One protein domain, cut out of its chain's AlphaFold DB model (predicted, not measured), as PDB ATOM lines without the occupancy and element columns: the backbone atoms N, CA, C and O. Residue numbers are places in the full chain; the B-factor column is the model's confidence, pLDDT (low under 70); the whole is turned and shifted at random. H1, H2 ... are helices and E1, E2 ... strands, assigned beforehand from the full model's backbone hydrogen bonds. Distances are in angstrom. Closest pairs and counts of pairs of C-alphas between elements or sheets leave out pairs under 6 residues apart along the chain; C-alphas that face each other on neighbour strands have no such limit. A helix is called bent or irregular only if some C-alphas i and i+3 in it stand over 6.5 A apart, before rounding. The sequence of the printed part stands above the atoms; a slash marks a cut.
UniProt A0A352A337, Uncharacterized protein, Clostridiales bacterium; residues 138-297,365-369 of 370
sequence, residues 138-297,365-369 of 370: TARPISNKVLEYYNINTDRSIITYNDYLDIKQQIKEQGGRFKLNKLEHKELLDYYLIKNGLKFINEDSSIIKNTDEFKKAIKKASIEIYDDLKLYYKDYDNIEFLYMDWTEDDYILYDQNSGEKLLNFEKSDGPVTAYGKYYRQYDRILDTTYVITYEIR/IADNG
ATOM      1  N   THR A 138      33.523   3.231 -30.170       72.06
ATOM      2  CA  THR A 138      34.340   3.906 -31.183       72.06
ATOM      3  C   THR A 138      33.422   4.546 -32.207       72.06
ATOM      4  O   THR A 138      32.454   3.914 -32.632       72.06
ATOM      5  N   ALA A 139      33.726   5.781 -32.604       73.38
ATOM      6  CA  ALA A 139      33.012   6.475 -33.665       73.38
ATOM      7  C   ALA A 139      33.841   6.437 -34.942       73.38
ATOM      8  O   ALA A 139      35.033   6.743 -34.950       73.38
ATOM      9  N   ARG A 140      33.201   6.068 -36.046       78.06
ATOM     10  CA  ARG A 140      33.841   6.013 -37.357       78.06
ATOM     11  C   ARG A 140      33.163   6.999 -38.298       78.06
ATOM     12  O   ARG A 140      31.984   6.811 -38.586       78.06
ATOM     13  N   PRO A 141      33.871   8.033 -38.771       79.81
ATOM     14  CA  PRO A 141      33.292   8.994 -39.693       79.81
ATOM     15  C   PRO A 141      33.081   8.355 -41.068       79.81
ATOM     16  O   PRO A 141      34.006   7.755 -41.620       79.81
ATOM     17  N   ILE A 142      31.887   8.523 -41.630       86.25
ATOM     18  CA  ILE A 142      31.581   8.235 -43.029       86.25
ATOM     19  C   ILE A 142      31.224   9.520 -43.779       86.25
ATOM     20  O   ILE A 142      30.592  10.422 -43.233       86.25
ATOM     21  N   SER A 143      31.662   9.612 -45.032       87.69
ATOM     22  CA  SER A 143      31.530  10.821 -45.852       87.69
ATOM     23  C   SER A 143      30.087  11.065 -46.305       87.69
ATOM     24  O   SER A 143      29.560  10.271 -47.088       87.69
ATOM     25  N   ASN A 144      29.479  12.195 -45.911       87.44
ATOM     26  CA  ASN A 144      28.146  12.574 -46.401       87.44
ATOM     27  C   ASN A 144      28.147  12.820 -47.915       87.44
ATOM     28  O   ASN A 144      27.154  12.524 -48.561       87.44
ATOM     29  N   LYS A 145      29.273  13.226 -48.519       89.31
ATOM     30  CA  LYS A 145      29.378  13.388 -49.983       89.31
ATOM     31  C   LYS A 145      29.105  12.094 -50.747       89.31
ATOM     32  O   LYS A 145      28.501  12.123 -51.814       89.31
ATOM     33  N   VAL A 146      29.556  10.954 -50.212       92.00
ATOM     34  CA  VAL A 146      29.258   9.645 -50.815       92.00
ATOM     35  C   VAL A 146      27.772   9.337 -50.660       92.00
ATOM     36  O   VAL A 146      27.148   8.885 -51.611       92.00
ATOM     37  N   LEU A 147      27.193   9.611 -49.488       92.44
ATOM     38  CA  LEU A 147      25.766   9.392 -49.239       92.44
ATOM     39  C   LEU A 147      24.895  10.247 -50.174       92.44
ATOM     40  O   LEU A 147      24.000   9.720 -50.833       92.44
ATOM     41  N   GLU A 148      25.226  11.530 -50.317       91.44
ATOM     42  CA  GLU A 148      24.575  12.484 -51.221       91.44
ATOM     43  C   GLU A 148      24.664  12.052 -52.688       91.44
ATOM     44  O   GLU A 148      23.667  12.136 -53.405       91.44
ATOM     45  N   TYR A 149      25.815  11.532 -53.136       94.25
ATOM     46  CA  TYR A 149      25.983  11.019 -54.502       94.25
ATOM     47  C   TYR A 149      24.959   9.922 -54.843       94.25
ATOM     48  O   TYR A 149      24.486   9.845 -55.978       94.25
ATOM     49  N   TYR A 150      24.576   9.107 -53.855       95.38
ATOM     50  CA  TYR A 150      23.555   8.061 -53.977       95.38
ATOM     51  C   TYR A 150      22.199   8.474 -53.385       95.38
ATOM     52  O   TYR A 150      21.373   7.621 -53.083       95.38
ATOM     53  N   ASN A 151      21.932   9.768 -53.185       92.56
ATOM     54  CA  ASN A 151      20.671  10.262 -52.609       92.56
ATOM     55  C   ASN A 151      20.249   9.538 -51.309       92.56
ATOM     56  O   ASN A 151      19.057   9.354 -51.054       92.56
ATOM     57  N   ILE A 152      21.213   9.093 -50.501       91.25
ATOM     58  CA  ILE A 152      20.965   8.471 -49.201       91.25
ATOM     59  C   ILE A 152      21.012   9.578 -48.160       91.25
ATOM     60  O   ILE A 152      22.041  10.225 -47.980       91.25
ATOM     61  N   ASN A 153      19.899   9.783 -47.464       82.44
ATOM     62  CA  ASN A 153      19.840  10.709 -46.347       82.44
ATOM     63  C   ASN A 153      19.955   9.940 -45.033       82.44
ATOM     64  O   ASN A 153      19.263   8.943 -44.827       82.44
ATOM     65  N   THR A 154      20.801  10.428 -44.137       71.81
ATOM     66  CA  THR A 154      20.822   9.991 -42.746       71.81
ATOM     67  C   THR A 154      20.070  11.036 -41.937       71.81
ATOM     68  O   THR A 154      20.481  12.189 -41.818       71.81
ATOM     69  N   ASP A 155      18.933  10.644 -41.363       67.25
ATOM     70  CA  ASP A 155      18.128  11.548 -40.530       67.25
ATOM     71  C   ASP A 155      18.847  11.923 -39.215       67.25
ATOM     72  O   ASP A 155      18.367  12.759 -38.454       67.25
ATOM     73  N   ARG A 156      20.002  11.298 -38.939       69.19
ATOM     74  CA  ARG A 156      20.819  11.458 -37.732       69.19
ATOM     75  C   ARG A 156      22.298  11.560 -38.103       69.19
ATOM     76  O   ARG A 156      22.788  10.777 -38.914       69.19
ATOM     77  N   SER A 157      23.035  12.450 -37.436       71.88
ATOM     78  CA  SER A 157      24.504  12.541 -37.559       71.88
ATOM     79  C   SER A 157      25.249  11.369 -36.917       71.88
ATOM     80  O   SER A 157      26.447  11.210 -37.143       71.88
ATOM     81  N   ILE A 158      24.565  10.561 -36.106       75.88
ATOM     82  CA  ILE A 158      25.099   9.349 -35.489       75.88
ATOM     83  C   ILE A 158      24.197   8.180 -35.877       75.88
ATOM     84  O   ILE A 158      22.981   8.244 -35.700       75.88
ATOM     85  N   ILE A 159      24.800   7.112 -36.392       76.81
ATOM     86  CA  ILE A 159      24.112   5.888 -36.800       76.81
ATOM     87  C   ILE A 159      24.769   4.659 -36.178       76.81
ATOM     88  O   ILE A 159      25.933   4.673 -35.759       76.81
ATOM     89  N   THR A 160      24.023   3.565 -36.126       77.75
ATOM     90  CA  THR A 160      24.524   2.295 -35.608       77.75
ATOM     91  C   THR A 160      25.359   1.581 -36.672       77.75
ATOM     92  O   THR A 160      25.259   1.850 -37.871       77.75
ATOM     93  N   TYR A 161      26.178   0.614 -36.256       82.88
ATOM     94  CA  TYR A 161      26.881  -0.240 -37.217       82.88
ATOM     95  C   TYR A 161      25.928  -1.018 -38.136       82.88
ATOM     96  O   TYR A 161      26.289  -1.293 -39.274       82.88
ATOM     97  N   ASN A 162      24.727  -1.373 -37.669       83.81
ATOM     98  CA  ASN A 162      23.749  -2.068 -38.504       83.81
ATOM     99  C   ASN A 162      23.194  -1.131 -39.585       83.81
ATOM    100  O   ASN A 162      23.234  -1.497 -40.755       83.81
ATOM    101  N   ASP A 163      22.807   0.095 -39.212       86.44
ATOM    102  CA  ASP A 163      22.350   1.115 -40.171       86.44
ATOM    103  C   ASP A 163      23.418   1.386 -41.236       86.44
ATOM    104  O   ASP A 163      23.127   1.484 -42.423       86.44
ATOM    105  N   TYR A 164      24.686   1.455 -40.823       90.62
ATOM    106  CA  TYR A 164      25.813   1.618 -41.735       90.62
ATOM    107  C   TYR A 164      25.938   0.470 -42.747       90.62
ATOM    108  O   TYR A 164      26.173   0.717 -43.933       90.62
ATOM    109  N   LEU A 165      25.777  -0.783 -42.309       92.19
ATOM    110  CA  LEU A 165      25.814  -1.935 -43.212       92.19
ATOM    111  C   LEU A 165      24.640  -1.910 -44.201       92.19
ATOM    112  O   LEU A 165      24.843  -2.208 -45.379       92.19
ATOM    113  N   ASP A 166      23.453  -1.497 -43.755       93.25
ATOM    114  CA  ASP A 166      22.282  -1.320 -44.620       93.25
ATOM    115  C   ASP A 166      22.506  -0.196 -45.645       93.25
ATOM    116  O   ASP A 166      22.260  -0.382 -46.838       93.25
ATOM    117  N   ILE A 167      23.059   0.944 -45.219       94.19
ATOM    118  CA  ILE A 167      23.436   2.062 -46.099       94.19
ATOM    119  C   ILE A 167      24.430   1.606 -47.165       94.19
ATOM    120  O   ILE A 167      24.257   1.915 -48.343       94.19
ATOM    121  N   LYS A 168      25.456   0.829 -46.801       95.06
ATOM    122  CA  LYS A 168      26.406   0.290 -47.785       95.06
ATOM    123  C   LYS A 168      25.730  -0.565 -48.848       95.06
ATOM    124  O   LYS A 168      26.139  -0.527 -50.009       95.06
ATOM    125  N   GLN A 169      24.719  -1.332 -48.464       95.12
ATOM    126  CA  GLN A 169      23.966  -2.161 -49.398       95.12
ATOM    127  C   GLN A 169      23.088  -1.309 -50.316       95.12
ATOM    128  O   GLN A 169      23.113  -1.511 -51.526       95.12
ATOM    129  N   GLN A 170      22.451  -0.260 -49.789       95.62
ATOM    130  CA  GLN A 170      21.752   0.731 -50.613       95.62
ATOM    131  C   GLN A 170      22.697   1.419 -51.612       95.62
ATOM    132  O   GLN A 170      22.349   1.567 -52.782       95.62
ATOM    133  N   ILE A 171      23.920   1.779 -51.199       95.50
ATOM    134  CA  ILE A 171      24.939   2.336 -52.107       95.50
ATOM    135  C   ILE A 171      25.228   1.356 -53.256       95.50
ATOM    136  O   ILE A 171      25.227   1.752 -54.422       95.50
ATOM    137  N   LYS A 172      25.441   0.067 -52.955       94.81
ATOM    138  CA  LYS A 172      25.681  -0.973 -53.971       94.81
ATOM    139  C   LYS A 172      24.498  -1.141 -54.925       94.81
ATOM    140  O   LYS A 172      24.700  -1.211 -56.143       94.81
ATOM    141  N   GLU A 173      23.275  -1.190 -54.398       94.44
ATOM    142  CA  GLU A 173      22.024  -1.284 -55.168       94.44
ATOM    143  C   GLU A 173      21.844  -0.100 -56.125       94.44
ATOM    144  O   GLU A 173      21.393  -0.281 -57.256       94.44
ATOM    145  N   GLN A 174      22.300   1.086 -55.724       95.25
ATOM    146  CA  GLN A 174      22.316   2.289 -56.556       95.25
ATOM    147  C   GLN A 174      23.532   2.396 -57.490       95.25
ATOM    148  O   GLN A 174      23.742   3.411 -58.153       95.25
ATOM    149  N   GLY A 175      24.321   1.329 -57.592       91.94
ATOM    150  CA  GLY A 175      25.414   1.210 -58.549       91.94
ATOM    151  C   GLY A 175      26.800   1.444 -57.967       91.94
ATOM    152  O   GLY A 175      27.763   1.226 -58.698       91.94
ATOM    153  N   GLY A 176      26.931   1.806 -56.688       92.75
ATOM    154  CA  GLY A 176      28.221   2.008 -56.033       92.75
ATOM    155  C   GLY A 176      29.118   0.778 -56.048       92.75
ATOM    156  O   GLY A 176      28.655  -0.366 -56.136       92.75
ATOM    157  N   ARG A 177      30.430   1.014 -56.049       91.50
ATOM    158  CA  ARG A 177      31.444  -0.030 -56.233       91.50
ATOM    159  C   ARG A 177      32.596   0.192 -55.274       91.50
ATOM    160  O   ARG A 177      33.460   1.033 -55.500       91.50
ATOM    161  N   PHE A 178      32.630  -0.611 -54.220       90.75
ATOM    162  CA  PHE A 178      33.747  -0.625 -53.286       90.75
ATOM    163  C   PHE A 178      34.872  -1.518 -53.811       90.75
ATOM    164  O   PHE A 178      34.625  -2.557 -54.425       90.75
ATOM    165  N   LYS A 179      36.128  -1.140 -53.558       86.44
ATOM    166  CA  LYS A 179      37.266  -2.050 -53.763       86.44
ATOM    167  C   LYS A 179      37.128  -3.227 -52.790       86.44
ATOM    168  O   LYS A 179      37.000  -3.004 -51.589       86.44
ATOM    169  N   LEU A 180      37.188  -4.462 -53.292       87.62
ATOM    170  CA  LEU A 180      37.232  -5.639 -52.424       87.62
ATOM    171  C   LEU A 180      38.576  -5.664 -51.687       87.62
ATOM    172  O   LEU A 180      39.625  -5.867 -52.295       87.62
ATOM    173  N   ASN A 181      38.533  -5.417 -50.384       87.56
ATOM    174  CA  ASN A 181      39.656  -5.527 -49.455       87.56
ATOM    175  C   ASN A 181      39.186  -6.233 -48.172       87.56
ATOM    176  O   ASN A 181      38.040  -6.691 -48.083       87.56
ATOM    177  N   LYS A 182      40.059  -6.362 -47.164       87.88
ATOM    178  CA  LYS A 182      39.701  -7.094 -45.933       87.88
ATOM    179  C   LYS A 182      38.551  -6.464 -45.166       87.88
ATOM    180  O   LYS A 182      37.732  -7.199 -44.614       87.88
ATOM    181  N   LEU A 183      38.491  -5.133 -45.118       88.06
ATOM    182  CA  LEU A 183      37.416  -4.418 -44.441       88.06
ATOM    183  C   LEU A 183      36.081  -4.630 -45.156       88.06
ATOM    184  O   LEU A 183      35.126  -5.038 -44.502       88.06
ATOM    185  N   GLU A 184      36.034  -4.468 -46.481       91.12
ATOM    186  CA  GLU A 184      34.831  -4.738 -47.275       91.12
ATOM    187  C   GLU A 184      34.339  -6.172 -47.071       91.12
ATOM    188  O   GLU A 184      33.168  -6.392 -46.768       91.12
ATOM    189  N   HIS A 185      35.242  -7.150 -47.171       89.94
ATOM    190  CA  HIS A 185      34.894  -8.554 -46.984       89.94
ATOM    191  C   HIS A 185      34.362  -8.829 -45.570       89.94
ATOM    192  O   HIS A 185      33.353  -9.512 -45.404       89.94
ATOM    193  N   LYS A 186      35.003  -8.280 -44.532       88.56
ATOM    194  CA  LYS A 186      34.542  -8.424 -43.145       88.56
ATOM    195  C   LYS A 186      33.148  -7.824 -42.941       88.56
ATOM    196  O   LYS A 186      32.310  -8.451 -42.299       88.56
ATOM    197  N   GLU A 187      32.905  -6.631 -43.469       91.25
ATOM    198  CA  GLU A 187      31.616  -5.943 -43.352       91.25
ATOM    199  C   GLU A 187      30.508  -6.677 -44.123       91.25
ATOM    200  O   GLU A 187      29.383  -6.776 -43.636       91.25
ATOM    201  N   LEU A 188      30.839  -7.281 -45.268       92.38
ATOM    202  CA  LEU A 188      29.928  -8.137 -46.027       92.38
ATOM    203  C   LEU A 188      29.495  -9.373 -45.230       92.38
ATOM    204  O   LEU A 188      28.306  -9.698 -45.170       92.38
ATOM    205  N   LEU A 189      30.458 -10.046 -44.591       91.12
ATOM    206  CA  LEU A 189      30.169 -11.163 -43.693       91.12
ATOM    207  C   LEU A 189      29.261 -10.710 -42.547       91.12
ATOM    208  O   LEU A 189      28.241 -11.346 -42.289       91.12
ATOM    209  N   ASP A 190      29.605  -9.607 -41.880       89.81
ATOM    210  CA  ASP A 190      28.815  -9.073 -40.771       89.81
ATOM    211  C   ASP A 190      27.363  -8.795 -41.190       89.81
ATOM    212  O   ASP A 190      26.451  -9.204 -40.469       89.81
ATOM    213  N   TYR A 191      27.142  -8.154 -42.343       93.12
ATOM    214  CA  TYR A 191      25.807  -7.831 -42.857       93.12
ATOM    215  C   TYR A 191      24.940  -9.081 -43.033       93.12
ATOM    216  O   TYR A 191      23.855  -9.173 -42.455       93.12
ATOM    217  N   TYR A 192      25.424 -10.090 -43.760       93.75
ATOM    218  CA  TYR A 192      24.628 -11.291 -44.020       93.75
ATOM    219  C   TYR A 192      24.488 -12.207 -42.804       93.75
ATOM    220  O   TYR A 192      23.478 -12.904 -42.677       93.75
ATOM    221  N   LEU A 193      25.446 -12.180 -41.874       88.62
ATOM    222  CA  LEU A 193      25.274 -12.829 -40.578       88.62
ATOM    223  C   LEU A 193      24.179 -12.131 -39.758       88.62
ATOM    224  O   LEU A 193      23.339 -12.821 -39.189       88.62
ATOM    225  N   ILE A 194      24.122 -10.795 -39.721       83.81
ATOM    226  CA  ILE A 194      23.038 -10.052 -39.041       83.81
ATOM    227  C   ILE A 194      21.693 -10.358 -39.682       83.81
ATOM    228  O   ILE A 194      20.770 -10.794 -38.995       83.81
ATOM    229  N   LYS A 195      21.604 -10.188 -41.003       88.88
ATOM    230  CA  LYS A 195      20.378 -10.360 -41.791       88.88
ATOM    231  C   LYS A 195      19.731 -11.734 -41.594       88.88
ATOM    232  O   LYS A 195      18.516 -11.873 -41.711       88.88
ATOM    233  N   ASN A 196      20.534 -12.751 -41.287       86.69
ATOM    234  CA  ASN A 196      20.077 -14.122 -41.069       86.69
ATOM    235  C   ASN A 196      20.045 -14.541 -39.588       86.69
ATOM    236  O   ASN A 196      19.942 -15.734 -39.305       86.69
ATOM    237  N   GLY A 197      20.121 -13.596 -38.644       78.56
ATOM    238  CA  GLY A 197      20.028 -13.875 -37.206       78.56
ATOM    239  C   GLY A 197      21.216 -14.663 -36.648       78.56
ATOM    240  O   GLY A 197      21.082 -15.357 -35.643       78.56
ATOM    241  N   LEU A 198      22.369 -14.594 -37.321       81.25
ATOM    242  CA  LEU A 198      23.594 -15.318 -36.977       81.25
ATOM    243  C   LEU A 198      24.604 -14.492 -36.179       81.25
ATOM    244  O   LEU A 198      25.496 -15.055 -35.539       81.25
ATOM    245  N   LYS A 199      24.488 -13.162 -36.195       67.81
ATOM    246  CA  LYS A 199      25.335 -12.303 -35.366       67.81
ATOM    247  C   LYS A 199      24.796 -12.294 -33.933       67.81
ATOM    248  O   LYS A 199      23.601 -12.138 -33.726       67.81
ATOM    249  N   PHE A 200      25.696 -12.456 -32.961       59.62
ATOM    250  CA  PHE A 200      25.406 -12.508 -31.515       59.62
ATOM    251  C   PHE A 200      24.742 -13.792 -30.992       59.62
ATOM    252  O   PHE A 200      24.218 -13.809 -29.883       59.62
ATOM    253  N   ILE A 201      24.821 -14.892 -31.740       61.12
ATOM    254  CA  ILE A 201      24.391 -16.201 -31.248       61.12
ATOM    255  C   ILE A 201      25.285 -16.671 -30.078       61.12
ATOM    256  O   ILE A 201      26.512 -16.693 -30.195       61.12
ATOM    257  N   ASN A 202      24.662 -17.128 -28.987       56.75
ATOM    258  CA  ASN A 202      25.288 -17.909 -27.914       56.75
ATOM    259  C   ASN A 202      24.701 -19.334 -27.852       56.75
ATOM    260  O   ASN A 202      23.765 -19.665 -28.583       56.75
ATOM    261  N   GLU A 203      25.248 -20.181 -26.976       56.69
ATOM    262  CA  GLU A 203      24.812 -21.578 -26.815       56.69
ATOM    263  C   GLU A 203      23.337 -21.731 -26.408       56.69
ATOM    264  O   GLU A 203      22.729 -22.775 -26.652       56.69
ATOM    265  N   ASP A 204      22.743 -20.669 -25.864       53.41
ATOM    266  CA  ASP A 204      21.350 -20.640 -25.452       53.41
ATOM    267  C   ASP A 204      20.362 -20.190 -26.526       53.41
ATOM    268  O   ASP A 204      19.152 -20.376 -26.347       53.41
ATOM    269  N   SER A 205      20.859 -19.678 -27.652       59.81
ATOM    270  CA  SER A 205      20.038 -19.203 -28.756       59.81
ATOM    271  C   SER A 205      19.125 -20.308 -29.296       59.81
ATOM    272  O   SER A 205      19.565 -21.428 -29.581       59.81
ATOM    273  N   SER A 206      17.843 -19.978 -29.482       65.50
ATOM    274  CA  SER A 206      16.839 -20.897 -30.032       65.50
ATOM    275  C   SER A 206      17.274 -21.476 -31.379       65.50
ATOM    276  O   SER A 206      17.069 -22.665 -31.623       65.50
ATOM    277  N   ILE A 207      17.962 -20.674 -32.200       66.62
ATOM    278  CA  ILE A 207      18.457 -21.106 -33.506       66.62
ATOM    279  C   ILE A 207      19.560 -22.161 -33.382       66.62
ATOM    280  O   ILE A 207      19.548 -23.103 -34.158       66.62
ATOM    281  N   ILE A 208      20.466 -22.086 -32.393       69.62
ATOM    282  CA  ILE A 208      21.489 -23.128 -32.162       69.62
ATOM    283  C   ILE A 208      20.855 -24.414 -31.649       69.62
ATOM    284  O   ILE A 208      21.228 -25.509 -32.080       69.62
ATOM    285  N   LYS A 209      19.893 -24.287 -30.729       75.94
ATOM    286  CA  LYS A 209      19.171 -25.430 -30.157       75.94
ATOM    287  C   LYS A 209      18.401 -26.195 -31.240       75.94
ATOM    288  O   LYS A 209      18.253 -27.412 -31.137       75.94
ATOM    289  N   ASN A 210      17.993 -25.513 -32.312       82.44
ATOM    290  CA  ASN A 210      17.426 -26.114 -33.510       82.44
ATOM    291  C   ASN A 210      18.477 -26.279 -34.624       82.44
ATOM    292  O   ASN A 210      18.637 -25.439 -35.509       82.44
ATOM    293  N   THR A 211      19.180 -27.414 -34.611       83.88
ATOM    294  CA  THR A 211      20.277 -27.709 -35.554       83.88
ATOM    295  C   THR A 211      19.897 -27.532 -37.032       83.88
ATOM    296  O   THR A 211      20.748 -27.129 -37.829       83.88
ATOM    297  N   ASP A 212      18.651 -27.812 -37.418       89.62
ATOM    298  CA  ASP A 212      18.209 -27.673 -38.809       89.62
ATOM    299  C   ASP A 212      17.995 -26.205 -39.200       89.62
ATOM    300  O   ASP A 212      18.415 -25.790 -40.284       89.62
ATOM    301  N   GLU A 213      17.421 -25.392 -38.308       85.88
ATOM    302  CA  GLU A 213      17.301 -23.943 -38.512       85.88
ATOM    303  C   GLU A 213      18.670 -23.264 -38.557       85.88
ATOM    304  O   GLU A 213      18.914 -22.466 -39.464       85.88
ATOM    305  N   PHE A 214      19.599 -23.640 -37.671       85.19
ATOM    306  CA  PHE A 214      20.972 -23.134 -37.703       85.19
ATOM    307  C   PHE A 214      21.667 -23.426 -39.035       85.19
ATOM    308  O   PHE A 214      22.202 -22.522 -39.680       85.19
ATOM    309  N   LYS A 215      21.619 -24.684 -39.496       89.12
ATOM    310  CA  LYS A 215      22.193 -25.081 -40.792       89.12
ATOM    311  C   LYS A 215      21.548 -24.326 -41.950       89.12
ATOM    312  O   LYS A 215      22.250 -23.924 -42.879       89.12
ATOM    313  N   LYS A 216      20.226 -24.129 -41.909       92.12
ATOM    314  CA  LYS A 216      19.488 -23.377 -42.930       92.12
ATOM    315  C   LYS A 216      19.919 -21.911 -42.961       92.12
ATOM    316  O   LYS A 216      20.152 -21.392 -44.051       92.12
ATOM    317  N   ALA A 217      20.060 -21.273 -41.802       89.19
ATOM    318  CA  ALA A 217      20.504 -19.888 -41.692       89.19
ATOM    319  C   ALA A 217      21.950 -19.712 -42.172       89.19
ATOM    320  O   ALA A 217      22.200 -18.830 -42.990       89.19
ATOM    321  N   ILE A 218      22.880 -20.593 -41.765       91.12
ATOM    322  CA  ILE A 218      24.266 -20.584 -42.269       91.12
ATOM    323  C   ILE A 218      24.280 -20.725 -43.787       91.12
ATOM    324  O   ILE A 218      24.883 -19.906 -44.473       91.12
ATOM    325  N   LYS A 219      23.593 -21.744 -44.322       93.75
ATOM    326  CA  LYS A 219      23.550 -21.984 -45.766       93.75
ATOM    327  C   LYS A 219      23.015 -20.763 -46.510       93.75
ATOM    328  O   LYS A 219      23.567 -20.402 -47.544       93.75
ATOM    329  N   LYS A 220      21.955 -20.141 -45.991       95.38
ATOM    330  CA  LYS A 220      21.372 -18.939 -46.582       95.38
ATOM    331  C   LYS A 220      22.366 -17.776 -46.571       95.38
ATOM    332  O   LYS A 220      22.611 -17.220 -47.632       95.38
ATOM    333  N   ALA A 221      22.994 -17.484 -45.431       94.19
ATOM    334  CA  ALA A 221      24.002 -16.430 -45.334       94.19
ATOM    335  C   ALA A 221      25.169 -16.665 -46.307       94.19
ATOM    336  O   ALA A 221      25.553 -15.752 -47.025       94.19
ATOM    337  N   SER A 222      25.695 -17.893 -46.393       93.19
ATOM    338  CA  SER A 222      26.785 -18.226 -47.321       93.19
ATOM    339  C   SER A 222      26.410 -18.029 -48.791       93.19
ATOM    340  O   SER A 222      27.236 -17.543 -49.559       93.19
ATOM    341  N   ILE A 223      25.188 -18.403 -49.185       95.19
ATOM    342  CA  ILE A 223      24.697 -18.194 -50.554       95.19
ATOM    343  C   ILE A 223      24.570 -16.698 -50.843       95.19
ATOM    344  O   ILE A 223      25.082 -16.238 -51.853       95.19
ATOM    345  N   GLU A 224      23.955 -15.932 -49.940       95.88
ATOM    346  CA  GLU A 224      23.762 -14.494 -50.142       95.88
ATOM    347  C   GLU A 224      25.098 -13.727 -50.199       95.88
ATOM    348  O   GLU A 224      25.253 -12.851 -51.043       95.88
ATOM    349  N   ILE A 225      26.088 -14.103 -49.376       93.69
ATOM    350  CA  ILE A 225      27.458 -13.558 -49.455       93.69
ATOM    351  C   ILE A 225      28.075 -13.844 -50.827       93.69
ATOM    352  O   ILE A 225      28.649 -12.950 -51.443       93.69
ATOM    353  N   TYR A 226      27.979 -15.090 -51.300       92.44
ATOM    354  CA  TYR A 226      28.527 -15.486 -52.598       92.44
ATOM    355  C   TYR A 226      27.854 -14.734 -53.755       92.44
ATOM    356  O   TYR A 226      28.534 -14.274 -54.672       92.44
ATOM    357  N   ASP A 227      26.534 -14.575 -53.696       94.31
ATOM    358  CA  ASP A 227      25.773 -13.872 -54.723       94.31
ATOM    359  C   ASP A 227      26.106 -12.367 -54.752       94.31
ATOM    360  O   ASP A 227      26.287 -11.820 -55.841       94.31
ATOM    361  N   ASP A 228      26.273 -11.706 -53.596       94.06
ATOM    362  CA  ASP A 228      26.731 -10.301 -53.505       94.06
ATOM    363  C   ASP A 228      28.142 -10.146 -54.080       94.06
ATOM    364  O   ASP A 228      28.378  -9.302 -54.948       94.06
ATOM    365  N   LEU A 229      29.057 -11.036 -53.674       91.94
ATOM    366  CA  LEU A 229      30.426 -11.071 -54.177       91.94
ATOM    367  C   LEU A 229      30.459 -11.143 -55.710       91.94
ATOM    368  O   LEU A 229      31.113 -10.333 -56.365       91.94
ATOM    369  N   LYS A 230      29.694 -12.073 -56.284       92.06
ATOM    370  CA  LYS A 230      29.599 -12.266 -57.730       92.06
ATOM    371  C   LYS A 230      28.955 -11.081 -58.453       92.06
ATOM    372  O   LYS A 230      29.315 -10.788 -59.594       92.06
ATOM    373  N   LEU A 231      27.977 -10.427 -57.830       92.88
ATOM    374  CA  LEU A 231      27.241  -9.320 -58.434       92.88
ATOM    375  C   LEU A 231      28.061  -8.024 -58.464       92.88
ATOM    376  O   LEU A 231      28.022  -7.289 -59.454       92.88
ATOM    377  N   TYR A 232      28.795  -7.738 -57.389       90.94
ATOM    378  CA  TYR A 232      29.424  -6.434 -57.183       90.94
ATOM    379  C   TYR A 232      30.938  -6.415 -57.411       90.94
ATOM    380  O   TYR A 232      31.488  -5.332 -57.626       90.94
ATOM    381  N   TYR A 233      31.609  -7.572 -57.454       88.81
ATOM    382  CA  TYR A 233      33.070  -7.646 -57.527       88.81
ATOM    383  C   TYR A 233      33.531  -8.554 -58.661       88.81
ATOM    384  O   TYR A 233      33.152  -9.714 -58.751       88.81
ATOM    385  N   LYS A 234      34.393  -8.027 -59.537       82.38
ATOM    386  CA  LYS A 234      34.903  -8.779 -60.695       82.38
ATOM    387  C   LYS A 234      35.915  -9.857 -60.308       82.38
ATOM    388  O   LYS A 234      35.935 -10.908 -60.933       82.38
ATOM    389  N   ASP A 235      36.698  -9.605 -59.262       78.62
ATOM    390  CA  ASP A 235      37.792 -10.476 -58.815       78.62
ATOM    391  C   ASP A 235      37.410 -11.293 -57.571       78.62
ATOM    392  O   ASP A 235      38.262 -11.631 -56.753       78.62
ATOM    393  N   TYR A 236      36.120 -11.603 -57.401       81.62
ATOM    394  CA  TYR A 236      35.623 -12.297 -56.209       81.62
ATOM    395  C   TYR A 236      36.210 -13.708 -56.022       81.62
ATOM    396  O   TYR A 236      36.234 -14.217 -54.904       81.62
ATOM    397  N   ASP A 237      36.700 -14.327 -57.101       80.94
ATOM    398  CA  ASP A 237      37.386 -15.621 -57.067       80.94
ATOM    399  C   ASP A 237      38.822 -15.512 -56.502       80.94
ATOM    400  O   ASP A 237      39.400 -16.519 -56.091       80.94
ATOM    401  N   ASN A 238      39.406 -14.306 -56.448       78.75
ATOM    402  CA  ASN A 238      40.749 -14.063 -55.921       78.75
ATOM    403  C   ASN A 238      40.696 -13.453 -54.512       78.75
ATOM    404  O   ASN A 238      40.771 -12.240 -54.315       78.75
ATOM    405  N   ILE A 239      40.605 -14.334 -53.517       78.25
ATOM    406  CA  ILE A 239      40.558 -13.975 -52.094       78.25
ATOM    407  C   ILE A 239      41.895 -14.176 -51.367       78.25
ATOM    408  O   ILE A 239      41.924 -14.209 -50.137       78.25
ATOM    409  N   GLU A 240      43.012 -14.316 -52.092       79.88
ATOM    410  CA  GLU A 240      44.335 -14.536 -51.480       79.88
ATOM    411  C   GLU A 240      44.714 -13.422 -50.498       79.88
ATOM    412  O   GLU A 240      45.330 -13.684 -49.462       79.88
ATOM    413  N   PHE A 241      44.254 -12.196 -50.769       80.06
ATOM    414  CA  PHE A 241      44.466 -11.039 -49.905       80.06
ATOM    415  C   PHE A 241      43.987 -11.276 -48.464       80.06
ATOM    416  O   PHE A 241      44.568 -10.705 -47.545       80.06
ATOM    417  N   LEU A 242      42.989 -12.142 -48.228       79.38
ATOM    418  CA  LEU A 242      42.485 -12.454 -46.884       79.38
ATOM    419  C   LEU A 242      43.520 -13.136 -45.984       79.38
ATOM    420  O   LEU A 242      43.415 -13.031 -44.762       79.38
ATOM    421  N   TYR A 243      44.506 -13.818 -46.569       80.44
ATOM    422  CA  TYR A 243      45.542 -14.554 -45.837       80.44
ATOM    423  C   TYR A 243      46.823 -13.744 -45.620       80.44
ATOM    424  O   TYR A 243      47.723 -14.203 -44.921       80.44
ATOM    425  N   MET A 244      46.921 -12.557 -46.219       83.44
ATOM    426  CA  MET A 244      48.068 -11.666 -46.055       83.44
ATOM    427  C   MET A 244      47.944 -10.840 -44.765       83.44
ATOM    428  O   MET A 244      46.877 -10.787 -44.147       83.44
ATOM    429  N   ASP A 245      49.002 -10.130 -44.375       83.75
ATOM    430  CA  ASP A 245      48.936  -9.118 -43.311       83.75
ATOM    431  C   ASP A 245      48.166  -7.873 -43.767       83.75
ATOM    432  O   ASP A 245      48.026  -7.615 -44.965       83.75
ATOM    433  N   TRP A 246      47.553  -7.152 -42.823       80.75
ATOM    434  CA  TRP A 246      46.798  -5.926 -43.119       80.75
ATOM    435  C   TRP A 246      47.726  -4.826 -43.637       80.75
ATOM    436  O   TRP A 246      48.804  -4.604 -43.093       80.75
ATOM    437  N   THR A 247      47.265  -4.127 -44.666       84.12
ATOM    438  CA  THR A 247      47.920  -2.958 -45.263       84.12
ATOM    439  C   THR A 247      47.099  -1.694 -44.997       84.12
ATOM    440  O   THR A 247      45.923  -1.796 -44.654       84.12
ATOM    441  N   GLU A 248      47.678  -0.502 -45.171       80.44
ATOM    442  CA  GLU A 248      46.946   0.777 -45.021       80.44
ATOM    443  C   GLU A 248      45.682   0.819 -45.911       80.44
ATOM    444  O   GLU A 248      44.611   1.268 -45.503       80.44
ATOM    445  N   ASP A 249      45.771   0.244 -47.113       81.31
ATOM    446  CA  ASP A 249      44.670   0.119 -48.074       81.31
ATOM    447  C   ASP A 249      43.505  -0.749 -47.566       81.31
ATOM    448  O   ASP A 249      42.364  -0.569 -48.002       81.31
ATOM    449  N   ASP A 250      43.761  -1.690 -46.650       83.94
ATOM    450  CA  ASP A 250      42.722  -2.532 -46.048       83.94
ATOM    451  C   ASP A 250      41.855  -1.758 -45.049       83.94
ATOM    452  O   ASP A 250      40.776  -2.225 -44.694       83.94
ATOM    453  N   TYR A 251      42.294  -0.577 -44.611       80.81
ATOM    454  CA  TYR A 251      41.576   0.280 -43.668       80.81
ATOM    455  C   TYR A 251      40.712   1.346 -44.353       80.81
ATOM    456  O   TYR A 251      40.022   2.109 -43.674       80.81
ATOM    457  N   ILE A 252      40.719   1.424 -45.685       86.81
ATOM    458  CA  ILE A 252      40.018   2.466 -46.443       86.81
ATOM    459  C   ILE A 252      38.946   1.829 -47.324       86.81
ATOM    460  O   ILE A 252      39.227   0.926 -48.107       86.81
ATOM    461  N   LEU A 253      37.718   2.344 -47.251       89.31
ATOM    462  CA  LEU A 253      36.664   2.022 -48.210       89.31
ATOM    463  C   LEU A 253      36.518   3.172 -49.190       89.31
ATOM    464  O   LEU A 253      36.090   4.272 -48.839       89.31
ATOM    465  N   TYR A 254      36.899   2.893 -50.427       88.50
ATOM    466  CA  TYR A 254      36.816   3.822 -51.539       88.50
ATOM    467  C   TYR A 254      35.665   3.412 -52.448       88.50
ATOM    468  O   TYR A 254      35.632   2.260 -52.892       88.50
ATOM    469  N   ASP A 255      34.746   4.336 -52.719       90.38
ATOM    470  CA  ASP A 255      33.735   4.133 -53.749       90.38
ATOM    471  C   ASP A 255      34.301   4.574 -55.101       90.38
ATOM    472  O   ASP A 255      34.618   5.740 -55.334       90.38
ATOM    473  N   GLN A 256      34.439   3.613 -56.008       88.44
ATOM    474  CA  GLN A 256      35.084   3.807 -57.300       88.44
ATOM    475  C   GLN A 256      34.301   4.743 -58.226       88.44
ATOM    476  O   GLN A 256      34.911   5.356 -59.099       88.44
ATOM    477  N   ASN A 257      32.985   4.862 -58.042       90.94
ATOM    478  CA  ASN A 257      32.137   5.663 -58.921       90.94
ATOM    479  C   ASN A 257      32.084   7.140 -58.515       90.94
ATOM    480  O   ASN A 257      32.235   8.002 -59.378       90.94
ATOM    481  N   SER A 258      31.887   7.442 -57.227       88.56
ATOM    482  CA  SER A 258      31.964   8.823 -56.725       88.56
ATOM    483  C   SER A 258      33.402   9.345 -56.691       88.56
ATOM    484  O   SER A 258      33.620  10.552 -56.763       88.56
ATOM    485  N   GLY A 259      34.390   8.448 -56.610       88.00
ATOM    486  CA  GLY A 259      35.799   8.808 -56.468       88.00
ATOM    487  C   GLY A 259      36.169   9.279 -55.057       88.00
ATOM    488  O   GLY A 259      37.255   9.818 -54.841       88.00
ATOM    489  N   GLU A 260      35.270   9.084 -54.094       89.25
ATOM    490  CA  GLU A 260      35.402   9.548 -52.720       89.25
ATOM    491  C   GLU A 260      35.625   8.372 -51.758       89.25
ATOM    492  O   GLU A 260      35.268   7.215 -52.008       89.25
ATOM    493  N   LYS A 261      36.237   8.667 -50.608       89.06
ATOM    494  CA  LYS A 261      36.375   7.689 -49.523       89.06
ATOM    495  C   LYS A 261      35.092   7.697 -48.703       89.06
ATOM    496  O   LYS A 261      34.770   8.715 -48.097       89.06
ATOM    497  N   LEU A 262      34.402   6.560 -48.640       90.19
ATOM    498  CA  LEU A 262      33.282   6.393 -47.718       90.19
ATOM    499  C   LEU A 262      33.793   6.386 -46.281       90.19
ATOM    500  O   LEU A 262      33.259   7.110 -45.456       90.19
ATOM    501  N   LEU A 263      34.837   5.602 -45.999       86.44
ATOM    502  CA  LEU A 263      35.383   5.399 -44.658       86.44
ATOM    503  C   LEU A 263      36.915   5.315 -44.703       86.44
ATOM    504  O   LEU A 263      37.491   4.739 -45.627       86.44
ATOM    505  N   ASN A 264      37.575   5.839 -43.667       76.81
ATOM    506  CA  ASN A 264      38.989   5.587 -43.390       76.81
ATOM    507  C   ASN A 264      39.188   5.234 -41.909       76.81
ATOM    508  O   ASN A 264      39.066   6.091 -41.034       76.81
ATOM    509  N   PHE A 265      39.522   3.974 -41.649       68.06
ATOM    510  CA  PHE A 265      39.669   3.410 -40.313       68.06
ATOM    511  C   PHE A 265      40.922   3.912 -39.584       68.06
ATOM    512  O   PHE A 265      40.882   4.074 -38.374       68.06
ATOM    513  N   GLU A 266      42.019   4.227 -40.279       60.09
ATOM    514  CA  GLU A 266      43.227   4.774 -39.627       60.09
ATOM    515  C   GLU A 266      43.010   6.184 -39.076       60.09
ATOM    516  O   GLU A 266      43.720   6.635 -38.179       60.09
ATOM    517  N   LYS A 267      42.006   6.883 -39.614       53.75
ATOM    518  CA  LYS A 267      41.564   8.195 -39.143       53.75
ATOM    519  C   LYS A 267      40.315   8.115 -38.268       53.75
ATOM    520  O   LYS A 267      39.726   9.160 -38.007       53.75
ATOM    521  N   SER A 268      39.884   6.916 -37.852       54.56
ATOM    522  CA  SER A 268      38.745   6.801 -36.946       54.56
ATOM    523  C   SER A 268      39.084   7.495 -35.637       54.56
ATOM    524  O   SER A 268      40.088   7.164 -34.998       54.56
ATOM    525  N   ASP A 269      38.258   8.463 -35.264       54.00
ATOM    526  CA  ASP A 269      38.420   9.169 -34.011       54.00
ATOM    527  C   ASP A 269      38.221   8.200 -32.840       54.00
ATOM    528  O   ASP A 269      37.483   7.217 -32.930       54.00
ATOM    529  N   GLY A 270      38.988   8.443 -31.778       53.72
ATOM    530  CA  GLY A 270      39.127   7.565 -30.622       53.72
ATOM    531  C   GLY A 270      37.826   7.311 -29.841       53.72
ATOM    532  O   GLY A 270      36.724   7.538 -30.338       53.72
ATOM    533  N   PRO A 271      37.926   6.795 -28.604       53.97
ATOM    534  CA  PRO A 271      36.759   6.372 -27.840       53.97
ATOM    535  C   PRO A 271      35.703   7.480 -27.743       53.97
ATOM    536  O   PRO A 271      36.024   8.633 -27.451       53.97
ATOM    537  N   VAL A 272      34.444   7.119 -27.985       55.28
ATOM    538  CA  VAL A 272      33.300   8.024 -27.846       55.28
ATOM    539  C   VAL A 272      33.089   8.249 -26.373       55.28
ATOM    540  O   VAL A 272      32.616   7.343 -25.704       55.28
ATOM    541  N   THR A 273      33.474   9.414 -25.858       52.00
ATOM    542  CA  THR A 273      33.206   9.754 -24.463       52.00
ATOM    543  C   THR A 273      32.010  10.675 -24.327       52.00
ATOM    544  O   THR A 273      31.854  11.604 -25.115       52.00
ATOM    545  N   ALA A 274      31.208  10.420 -23.287       43.84
ATOM    546  CA  ALA A 274      30.117  11.280 -22.829       43.84
ATOM    547  C   ALA A 274      30.578  12.725 -22.552       43.84
ATOM    548  O   ALA A 274      29.782  13.653 -22.550       43.84
ATOM    549  N   TYR A 275      31.882  12.929 -22.333       46.12
ATOM    550  CA  TYR A 275      32.478  14.222 -22.027       46.12
ATOM    551  C   TYR A 275      33.746  14.448 -22.862       46.12
ATOM    552  O   TYR A 275      34.874  14.277 -22.403       46.12
ATOM    553  N   GLY A 276      33.546  14.888 -24.107       47.78
ATOM    554  CA  GLY A 276      34.597  15.382 -25.004       47.78
ATOM    555  C   GLY A 276      35.082  14.309 -25.980       47.78
ATOM    556  O   GLY A 276      35.749  13.348 -25.614       47.78
ATOM    557  N   LYS A 277      34.828  14.435 -27.283       48.31
ATOM    558  CA  LYS A 277      35.544  15.375 -28.165       48.31
ATOM    559  C   LYS A 277      34.756  15.717 -29.446       48.31
ATOM    560  O   LYS A 277      35.363  16.234 -30.378       48.31
ATOM    561  N   TYR A 278      33.438  15.498 -29.502       48.22
ATOM    562  CA  TYR A 278      32.641  15.899 -30.676       48.22
ATOM    563  C   TYR A 278      32.712  17.410 -30.951       48.22
ATOM    564  O   TYR A 278      32.777  17.818 -32.104       48.22
ATOM    565  N   TYR A 279      32.879  18.239 -29.913       44.81
ATOM    566  CA  TYR A 279      33.102  19.683 -30.061       44.81
ATOM    567  C   TYR A 279      34.364  20.043 -30.880       44.81
ATOM    568  O   TYR A 279      34.393  21.075 -31.542       44.81
ATOM    569  N   ARG A 280      35.412  19.197 -30.894       46.50
ATOM    570  CA  ARG A 280      36.601  19.409 -31.757       46.50
ATOM    571  C   ARG A 280      36.339  19.044 -33.221       46.50
ATOM    572  O   ARG A 280      37.228  19.190 -34.054       46.50
ATOM    573  N   GLN A 281      35.153  18.521 -33.512       51.81
ATOM    574  CA  GLN A 281      34.719  18.037 -34.815       51.81
ATOM    575  C   GLN A 281      33.510  18.822 -35.337       51.81
ATOM    576  O   GLN A 281      32.941  18.423 -36.345       51.81
ATOM    577  N   TYR A 282      33.143  19.939 -34.696       48.16
ATOM    578  CA  TYR A 282      31.980  20.763 -35.046       48.16
ATOM    579  C   TYR A 282      31.954  21.146 -36.537       48.16
ATOM    580  O   TYR A 282      30.962  20.907 -37.216       48.16
ATOM    581  N   ASP A 283      33.094  21.570 -37.092       46.25
ATOM    582  CA  ASP A 283      33.229  21.902 -38.521       46.25
ATOM    583  C   ASP A 283      33.122  20.680 -39.465       46.25
ATOM    584  O   ASP A 283      33.048  20.841 -40.678       46.25
ATOM    585  N   ARG A 284      33.139  19.445 -38.936       56.31
ATOM    586  CA  ARG A 284      33.043  18.177 -39.688       56.31
ATOM    587  C   ARG A 284      31.709  17.449 -39.519       56.31
ATOM    588  O   ARG A 284      31.412  16.595 -40.349       56.31
ATOM    589  N   ILE A 285      30.921  17.762 -38.488       55.84
ATOM    590  CA  ILE A 285      29.648  17.077 -38.184       55.84
ATOM    591  C   ILE A 285      28.580  17.342 -39.262       55.84
ATOM    592  O   ILE A 285      27.711  16.500 -39.472       55.84
ATOM    593  N   LEU A 286      28.671  18.460 -39.993       62.66
ATOM    594  CA  LEU A 286      27.776  18.748 -41.123       62.66
ATOM    595  C   LEU A 286      28.102  17.903 -42.371       62.66
ATOM    596  O   LEU A 286      27.195  17.458 -43.071       62.66
ATOM    597  N   ASP A 287      29.383  17.603 -42.601       70.94
ATOM    598  CA  ASP A 287      29.867  16.866 -43.783       70.94
ATOM    599  C   ASP A 287      30.060  15.357 -43.528       70.94
ATOM    600  O   ASP A 287      30.482  14.609 -44.419       70.94
ATOM    601  N   THR A 288      29.783  14.892 -42.308       77.62
ATOM    602  CA  THR A 288      30.098  13.532 -41.859       77.62
ATOM    603  C   THR A 288      28.954  12.932 -41.052       77.62
ATOM    604  O   THR A 288      28.392  13.578 -40.173       77.62
ATOM    605  N   THR A 289      28.674  11.653 -41.284       80.75
ATOM    606  CA  THR A 289      27.855  10.830 -40.388       80.75
ATOM    607  C   THR A 289      28.782   9.919 -39.583       80.75
ATOM    608  O   THR A 289      29.730   9.362 -40.130       80.75
ATOM    609  N   TYR A 290      28.553   9.741 -38.285       79.06
ATOM    610  CA  TYR A 290      29.384   8.889 -37.429       79.06
ATOM    611  C   TYR A 290      28.726   7.539 -37.180       79.06
ATOM    612  O   TYR A 290      27.613   7.457 -36.672       79.06
ATOM    613  N   VAL A 291      29.447   6.466 -37.483       80.06
ATOM    614  CA  VAL A 291      29.041   5.091 -37.195       80.06
ATOM    615  C   VAL A 291      29.593   4.691 -35.840       80.06
ATOM    616  O   VAL A 291      30.814   4.619 -35.671       80.06
ATOM    617  N   ILE A 292      28.722   4.386 -34.883       75.12
ATOM    618  CA  ILE A 292      29.176   3.892 -33.585       75.12
ATOM    619  C   ILE A 292      29.303   2.377 -33.601       75.12
ATOM    620  O   ILE A 292      28.396   1.645 -34.006       75.12
ATOM    621  N   THR A 293      30.441   1.895 -33.112       72.50
ATOM    622  CA  THR A 293      30.690   0.471 -32.901       72.50
ATOM    623  C   THR A 293      31.217   0.236 -31.490       72.50
ATOM    624  O   THR A 293      32.020   1.021 -30.990       72.50
ATOM    625  N   TYR A 294      30.792  -0.850 -30.846       67.81
ATOM    626  CA  TYR A 294      31.318  -1.275 -29.548       67.81
ATOM    627  C   TYR A 294      32.150  -2.551 -29.701       67.81
ATOM    628  O   TYR A 294      31.742  -3.495 -30.384       67.81
ATOM    629  N   GLU A 295      33.322  -2.609 -29.061       64.38
ATOM    630  CA  GLU A 295      34.190  -3.794 -29.103       64.38
ATOM    631  C   GLU A 295      34.313  -4.453 -27.725       64.38
ATOM    632  O   GLU A 295      35.166  -4.120 -26.904       64.38
ATOM    633  N   ILE A 296      33.490  -5.481 -27.497       60.31
ATOM    634  CA  ILE A 296      33.558  -6.304 -26.276       60.31
ATOM    635  C   ILE A 296      34.873  -7.087 -26.227       60.31
ATOM    636  O   ILE A 296      35.437  -7.298 -25.161       60.31
ATOM    637  N   ARG A 297      35.385  -7.523 -27.388       60.41
ATOM    638  CA  ARG A 297      36.536  -8.431 -27.449       60.41
ATOM    639  C   ARG A 297      37.795  -7.839 -26.842       60.41
ATOM    640  O   ARG A 297      38.521  -8.598 -26.239       60.41
ATOM    641  N   ILE A 365      21.697  19.522 -32.411       58.50
ATOM    642  CA  ILE A 365      22.575  20.277 -31.502       58.50
ATOM    643  C   ILE A 365      23.430  21.286 -32.291       58.50
ATOM    644  O   ILE A 365      23.501  22.456 -31.921       58.50
ATOM    645  N   ALA A 366      24.030  20.863 -33.410       56.78
ATOM    646  CA  ALA A 366      24.860  21.725 -34.254       56.78
ATOM    647  C   ALA A 366      24.060  22.833 -34.970       56.78
ATOM    648  O   ALA A 366      24.557  23.949 -35.133       56.78
ATOM    649  N   ASP A 367      22.821  22.542 -35.374       55.06
ATOM    650  CA  ASP A 367      21.911  23.503 -36.000       55.06
ATOM    651  C   ASP A 367      21.368  24.530 -34.984       55.06
ATOM    652  O   ASP A 367      21.056  25.662 -35.361       55.06
ATOM    653  N   ASN A 368      21.292  24.164 -33.696       55.50
ATOM    654  CA  ASN A 368      20.801  25.031 -32.618       55.50
ATOM    655  C   ASN A 368      21.896  25.869 -31.925       55.50
ATOM    656  O   ASN A 368      21.557  26.837 -31.245       55.50
ATOM    657  N   GLY A 369      23.181  25.584 -32.164       49.00
ATOM    658  CA  GLY A 369      24.295  26.486 -31.844       49.00
ATOM    659  C   GLY A 369      24.686  26.617 -30.366       49.00
ATOM    660  O   GLY A 369      25.149  27.695 -29.986       49.00
TER     661      GLY A 369
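What this domain is: This is residues 138 to 297 and 365 to 369 of the 370 residues of an uncharacterized protein of Clostridiales bacterium (UniProt A0A352A337). A small sheet of three strands, E1, E5 and E2, has helix H2 standing up from it; H3 crosses H2, and the long H5 packs on H3 with H4 at its start, making one end of the longest axis. The short hairpin of E3 and E4 sits by E1, while H8 and H9 lie at the other end of that axis. The printed part has 165 residues, with nine named helices and five named strands in the order E1 H1 E2 H2 H3 H4 H5 H6 H7 E3 E4 H8 E5 H9. The three-stranded sheet is mixed and the hairpin antiparallel; the class is mixed, helices and strands. The whole is compact, with a radius of gyration of the C-alphas of 17.4 A and spans of 55 by 39 by 33 A.

Where its parts are: E1 is residues 138 to 143, 16.5 A long, from C-alpha 138 at (34.340, 3.906, -31.183). E5 is 288 to 295, 21.9 A, and E2 is 158 to 160. H1 is 144 to 149; H2, 161 to 173, is 18.6 A long; H3, 182 to 195, is 20.0 A. H4 is 206 to 209. H5, 211 to 232, is 31.7 A, ending at C-alpha 232 at (29.424, -6.434, -57.183). H6 is 240 to 243, H7 248 to 251, E3 252 to 254, E4 261 to 264, H8 278 to 285 and H9 365 to 368.

How they stand to each other: E5, the inner strand, is antiparallel to E1, with N 140 and O 291 at 2.8 A, and parallel to E2, with N 159 and O 290 at 2.8 A. H2 is on this sheet over E5 and E2, at a height over the sheet of 11.8 A. H1 and H8 only graze it. The hairpin of E3 and E4 has N 253 and O 263 at 2.9 A; the closest C-alphas of E1 and E4, Ile 142 and Leu 263, are 5.0 A apart. H3, the hub, touches H2 about perpendicular at 77 degrees, closest C-alphas Tyr 191 and Leu 165 at 5.9 A. It touches H5 at a steep tilt of 44 degrees, opposite ways, closest C-alphas Tyr 192 and Ala 221 at 5.3 A. It touches H7, C-alphas Lys 182 and Asp 250 at 5.5 A, and is close but not clearly touching to H6, C-alphas Lys 182 and Leu 242 at 6.1 A. H4 and H5 only just touch, only at the corner, with 3 pairs of C-alphas within 8 A, the closest Ile 207 and Phe 214 at 5.3 A. H9 is close but not clearly touching to H8, closest C-alphas Ala 366 and Tyr 282 at 7.2 A. Every O i to N i+4 pair is within hydrogen-bond range in H1, H2, H3 and H5, against 2 of 4 in H8, which is irregular, with C-alphas 280 and 283 8.0 A apart; H4, H6, H7 and H9 are too short for such a pair.

The domain as a whole: The C-alphas farthest apart, Asp 212 and Gly 369, are 54.9 A apart. Residues 298 to 364 are not printed, and C-alphas 297 and 365 are 32.2 A apart across this cut. Of the links printed whole, E4 to H8 is the long one. The mean pLDDT of the printed part is 78.9; 43 residues are under 70, namely 155 to 156, 199 to 208, 265 to 286, 294 to 297 and 365 to 369.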